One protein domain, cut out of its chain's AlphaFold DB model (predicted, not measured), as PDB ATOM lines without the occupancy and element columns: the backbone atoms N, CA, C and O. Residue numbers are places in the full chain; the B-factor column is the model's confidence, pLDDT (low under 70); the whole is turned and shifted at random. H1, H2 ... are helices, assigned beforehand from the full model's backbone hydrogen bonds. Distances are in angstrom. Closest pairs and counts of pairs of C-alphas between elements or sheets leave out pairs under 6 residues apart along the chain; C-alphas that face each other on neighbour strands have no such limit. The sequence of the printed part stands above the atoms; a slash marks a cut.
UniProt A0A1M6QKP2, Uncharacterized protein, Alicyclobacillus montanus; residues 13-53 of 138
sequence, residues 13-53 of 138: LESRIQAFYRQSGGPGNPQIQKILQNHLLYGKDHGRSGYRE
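AT A GLANCE: This is residues 13 to 53 of the 138 residues of an uncharacterized protein of Alicyclobacillus montanus (UniProt A0A1M6QKP2). Two helices of 11 residues each, H1 then H2, make an open V, joined at its corner by a loop of residues 24 to 31. Beyond H2 a tail without a named element continues, and its residues 43 to 48 stick out. The printed part has 41 residues, two named helices and no named strand; its class is all helix. It is flat, 29 by 21 by 12 A, and only just loose, close to compact, with a radius of gyration of the C-alphas of 10.9 A.

HOW THE PARTS SIT: H1, residues 13 to 23, and H2, residues 32 to 42, are close but not clearly touching; their closest C-alphas, of Tyr 21 and Ile 32, are 7.9 A apart. They run opposite ways at a steep tilt of 61 degrees. In both, every O i to N i+4 pair is within hydrogen-bond range.

IN THESE COORDINATES: H1 begins at C-alpha 13 (143.299, 149.092, 146.711) and is 15.4 A long. H2 is 15.0 A long and ends at C-alpha 42 (133.202, 161.038, 156.038).

THE WHOLE: The C-alphas farthest apart, of Gly 28 and Arg 48, are 30.4 A apart. The printed part has no cut, and the link from H1 to H2 is short. Residues 13 to 14 and 40 to 53 have pLDDT under 70.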
ATOM      1  N   LEU A  13     143.497 147.644 146.592       67.25
ATOM      2  CA  LEU A  13     143.299 149.092 146.711       67.25
ATOM      3  C   LEU A  13     142.953 149.728 145.356       67.25
ATOM      4  O   LEU A  13     142.036 150.538 145.257       67.25
ATOM      5  N   GLU A  14     143.638 149.296 144.301       69.50
ATOM      6  CA  GLU A  14     143.418 149.762 142.933       69.50
ATOM      7  C   GLU A  14     142.004 149.439 142.421       69.50
ATOM      8  O   GLU A  14     141.323 150.307 141.873       69.50
ATOM      9  N   SER A  15     141.504 148.230 142.693       74.50
ATOM     10  CA  SER A  15     140.140 147.814 142.341       74.50
ATOM     11  C   SER A  15     139.082 148.625 143.091       74.50
ATOM     12  O   SER A  15     138.044 148.970 142.522       74.50
ATOM     13  N   ARG A  16     139.345 148.977 144.356       73.81
ATOM     14  CA  ARG A  16     138.457 149.831 145.164       73.81
ATOM     15  C   ARG A  16     138.409 151.255 144.623       73.81
ATOM     16  O   ARG A  16     137.324 151.816 144.477       73.81
ATOM     17  N   ILE A  17     139.564 151.807 144.255       75.31
ATOM     18  CA  ILE A  17     139.672 153.129 143.629       75.31
ATOM     19  C   ILE A  17     138.917 153.143 142.292       75.31
ATOM     20  O   ILE A  17     138.115 154.043 142.036       75.31
ATOM     21  N   GLN A  18     139.105 152.124 141.454       78.81
ATOM     22  CA  GLN A  18     138.427 152.041 140.162       78.81
ATOM     23  C   GLN A  18     136.902 151.904 140.314       78.81
ATOM     24  O   GLN A  18     136.149 152.544 139.575       78.81
ATOM     25  N   ALA A  19     136.435 151.115 141.284       79.75
ATOM     26  CA  ALA A  19     135.015 150.987 141.600       79.75
ATOM     27  C   ALA A  19     134.414 152.316 142.084       79.75
ATOM     28  O   ALA A  19     133.344 152.706 141.615       79.75
ATOM     29  N   PHE A  20     135.126 153.048 142.946       79.88
ATOM     30  CA  PHE A  20     134.716 154.369 143.421       79.88
ATOM     31  C   PHE A  20     134.544 155.370 142.271       79.88
ATOM     32  O   PHE A  20     133.507 156.031 142.174       79.88
ATOM     33  N   TYR A  21     135.518 155.451 141.355       80.25
ATOM     34  CA  TYR A  21     135.409 156.333 140.191       80.25
ATOM     35  C   TYR A  21     134.240 155.941 139.288       80.25
ATOM     36  O   TYR A  21     133.531 156.823 138.817       80.25
ATOM     37  N   ARG A  22     133.977 154.643 139.081       80.75
ATOM     38  CA  ARG A  22     132.814 154.185 138.298       80.75
ATOM     39  C   ARG A  22     131.485 154.583 138.942       80.75
ATOM     40  O   ARG A  22     130.601 155.065 138.242       80.75
ATOM     41  N   GLN A  23     131.355 154.425 140.258       79.56
ATOM     42  CA  GLN A  23     130.151 154.819 141.002       79.56
ATOM     43  C   GLN A  23     129.945 156.336 141.017       79.56
ATOM     44  O   GLN A  23     128.816 156.813 140.989       79.56
ATOM     45  N   SER A  24     131.039 157.092 141.001       78.38
ATOM     46  CA  SER A  24     131.023 158.553 141.040       78.38
ATOM     47  C   SER A  24     130.852 159.199 139.658       78.38
ATOM     48  O   SER A  24     131.087 160.394 139.522       78.38
ATOM     49  N   GLY A  25     130.462 158.450 138.619       80.25
ATOM     50  CA  GLY A  25     130.254 158.985 137.262       80.25
ATOM     51  C   GLY A  25     131.525 159.124 136.415       80.25
ATOM     52  O   GLY A  25     131.510 159.784 135.380       80.25
ATOM     53  N   GLY A  26     132.623 158.493 136.830       79.25
ATOM     54  CA  GLY A  26     133.900 158.452 136.121       79.25
ATOM     55  C   GLY A  26     134.861 159.596 136.478       79.25
ATOM     56  O   GLY A  26     134.479 160.572 137.125       79.25
ATOM     57  N   PRO A  27     136.129 159.508 136.033       72.44
ATOM     58  CA  PRO A  27     137.151 160.528 136.298       72.44
ATOM     59  C   PRO A  27     136.862 161.887 135.633       72.44
ATOM     60  O   PRO A  27     137.463 162.884 136.013       72.44
ATOM     61  N   GLY A  28     135.938 161.941 134.666       75.38
ATOM     62  CA  GLY A  28     135.494 163.173 134.007       75.38
ATOM     63  C   GLY A  28     134.327 163.892 134.693       75.38
ATOM     64  O   GLY A  28     133.870 164.909 134.176       75.38
ATOM     65  N   ASN A  29     133.810 163.389 135.824       79.38
ATOM     66  CA  ASN A  29     132.723 164.063 136.531       79.38
ATOM     67  C   ASN A  29     133.230 165.396 137.133       79.38
ATOM     68  O   ASN A  29     134.136 165.366 137.967       79.38
ATOM     69  N   PRO A  30     132.631 166.560 136.805       79.50
ATOM     70  CA  PRO A  30     133.052 167.858 137.346       79.50
ATOM     71  C   PRO A  30     132.942 167.956 138.877       79.50
ATOM     72  O   PRO A  30     133.585 168.800 139.495       79.50
ATOM     73  N   GLN A  31     132.150 167.087 139.512       83.38
ATOM     74  CA  GLN A  31     131.998 167.016 140.963       83.38
ATOM     75  C   GLN A  31     132.895 165.966 141.628       83.38
ATOM     76  O   GLN A  31     132.849 165.831 142.851       83.38
ATOM     77  N   ILE A  32     133.735 165.243 140.873       77.62
ATOM     78  CA  ILE A  32     134.537 164.133 141.409       77.62
ATOM     79  C   ILE A  32     135.439 164.569 142.563       77.62
ATOM     80  O   ILE A  32     135.547 163.858 143.556       77.62
ATOM     81  N   GLN A  33     136.012 165.775 142.490       76.56
ATOM     82  CA  GLN A  33     136.835 166.317 143.571       76.56
ATOM     83  C   GLN A  33     136.025 166.556 144.848       76.56
ATOM     84  O   GLN A  33     136.489 166.231 145.936       76.56
ATOM     85  N   LYS A  34     134.791 167.059 144.726       80.62
ATOM     86  CA  LYS A  34     133.894 167.286 145.867       80.62
ATOM     87  C   LYS A  34     133.433 165.964 146.487       80.62
ATOM     88  O   LYS A  34     133.379 165.842 147.706       80.62
ATOM     89  N   ILE A  35     133.135 164.967 145.653       80.62
ATOM     90  CA  ILE A  35     132.747 163.620 146.095       80.62
ATOM     91  C   ILE A  35     133.923 162.939 146.805       80.62
ATOM     92  O   ILE A  35     133.739 162.392 147.889       80.62
ATOM     93  N   LEU A  36     135.134 163.033 146.248       75.44
ATOM     94  CA  LEU A  36     136.350 162.499 146.859       75.44
ATOM     95  C   LEU A  36     136.659 163.190 148.188       75.44
ATOM     96  O   LEU A  36     136.950 162.517 149.167       75.44
ATOM     97  N   GLN A  37     136.543 164.516 148.256       71.12
ATOM     98  CA  GLN A  37     136.776 165.270 149.486       71.12
ATOM     99  C   GLN A  37     135.783 164.884 150.588       71.12
ATOM    100  O   GLN A  37     136.188 164.673 151.727       71.12
ATOM    101  N   ASN A  38     134.505 164.711 150.244       74.69
ATOM    102  CA  ASN A  38     133.500 164.209 151.178       74.69
ATOM    103  C   ASN A  38     133.775 162.755 151.587       74.69
ATOM    104  O   ASN A  38     133.591 162.405 152.746       74.69
ATOM    105  N   HIS A  39     134.237 161.911 150.664       72.19
ATOM    106  CA  HIS A  39     134.591 160.525 150.962       72.19
ATOM    107  C   HIS A  39     135.831 160.422 151.858       72.19
ATOM    108  O   HIS A  39     135.851 159.610 152.769       72.19
ATOM    109  N   LEU A  40     136.831 161.282 151.678       65.00
ATOM    110  CA  LEU A  40     137.994 161.359 152.565       65.00
ATOM    111  C   LEU A  40     137.625 161.882 153.961       65.00
ATOM    112  O   LEU A  40     138.272 161.525 154.939       65.00
ATOM    113  N   LEU A  41     136.603 162.741 154.062       62.62
ATOM    114  CA  LEU A  41     136.200 163.373 155.324       62.62
ATOM    115  C   LEU A  41     135.176 162.550 156.126       62.62
ATOM    116  O   LEU A  41     135.158 162.622 157.351       62.62
ATOM    117  N   TYR A  42     134.317 161.790 155.442       61.28
ATOM    118  CA  TYR A  42     133.202 161.038 156.038       61.28
ATOM    119  C   TYR A  42     133.211 159.545 155.686       61.28
ATOM    120  O   TYR A  42     132.272 158.819 156.016       61.28
ATOM    121  N   GLY A  43     134.226 159.082 154.959       61.19
ATOM    122  CA  GLY A  43     134.340 157.698 154.523       61.19
ATOM    123  C   GLY A  43     134.544 156.756 155.698       61.19
ATOM    124  O   GLY A  43     135.294 157.036 156.625       61.19
ATOM    125  N   LYS A  44     133.892 155.596 155.615       57.03
ATOM    126  CA  LYS A  44     133.932 154.527 156.623       57.03
ATOM    127  C   LYS A  44     135.346 153.978 156.884       57.03
ATOM    128  O   LYS A  44     135.569 153.380 157.929       57.03
ATOM    129  N   ASP A  45     136.268 154.199 155.946       57.47
ATOM    130  CA  ASP A  45     137.646 153.699 155.963       57.47
ATOM    131  C   ASP A  45     138.676 154.746 156.437       57.47
ATOM    132  O   ASP A  45     139.878 154.498 156.356       57.47
ATOM    133  N   HIS A  46     138.222 155.906 156.928       60.16
ATOM    134  CA  HIS A  46     139.072 156.968 157.470       60.16
ATOM    135  C   HIS A  46     138.740 157.195 158.943       60.16
ATOM    136  O   HIS A  46     137.755 157.855 159.266       60.16
ATOM    137  N   GLY A  47     139.559 156.627 159.826       58.88
ATOM    138  CA  GLY A  47     139.561 156.892 161.261       58.88
ATOM    139  C   GLY A  47     138.222 157.021 161.980       58.88
ATOM    140  O   GLY A  47     137.202 156.412 161.657       58.88
ATOM    141  N   ARG A  48     138.240 157.806 163.058       57.94
ATOM    142  CA  ARG A  48     137.066 158.055 163.895       57.94
ATOM    143  C   ARG A  48     136.147 159.065 163.199       57.94
ATOM    144  O   ARG A  48     136.584 160.151 162.836       57.94
ATOM    145  N   SER A  49     134.863 158.729 163.060       55.12
ATOM    146  CA  SER A  49     133.860 159.598 162.419       55.12
ATOM    147  C   SER A  49     133.890 161.032 162.970       55.12
ATOM    148  O   SER A  49     133.819 161.233 164.184       55.12
ATOM    149  N   GLY A  50     134.003 162.018 162.074       61.31
ATOM    150  CA  GLY A  50     134.072 163.445 162.412       61.31
ATOM    151  C   GLY A  50     135.463 163.961 162.796       61.31
ATOM    152  O   GLY A  50     135.609 165.154 163.055       61.31
ATOM    153  N   TYR A  51     136.482 163.100 162.808       59.41
ATOM    154  CA  TYR A  51     137.865 163.478 163.061       59.41
ATOM    155  C   TYR A  51     138.689 163.298 161.787       59.41
ATOM    156  O   TYR A  51     138.765 162.211 161.218       59.41
ATOM    157  N   ARG A  52     139.306 164.384 161.324       63.72
ATOM    158  CA  ARG A  52     140.228 164.329 160.195       63.72
ATOM    159  C   ARG A  52     141.530 163.710 160.693       63.72
ATOM    160  O   ARG A  52     142.284 164.391 161.380       63.72
ATOM    161  N   GLU A  53     141.780 162.450 160.348       60.19
ATOM    162  CA  GLU A  53     143.059 161.808 160.658       60.19
ATOM    163  C   GLU A  53     144.211 162.639 160.100       60.19
ATOM    164  O   GLU A  53     144.255 162.990 158.913       60.19
TER     165      GLU A  53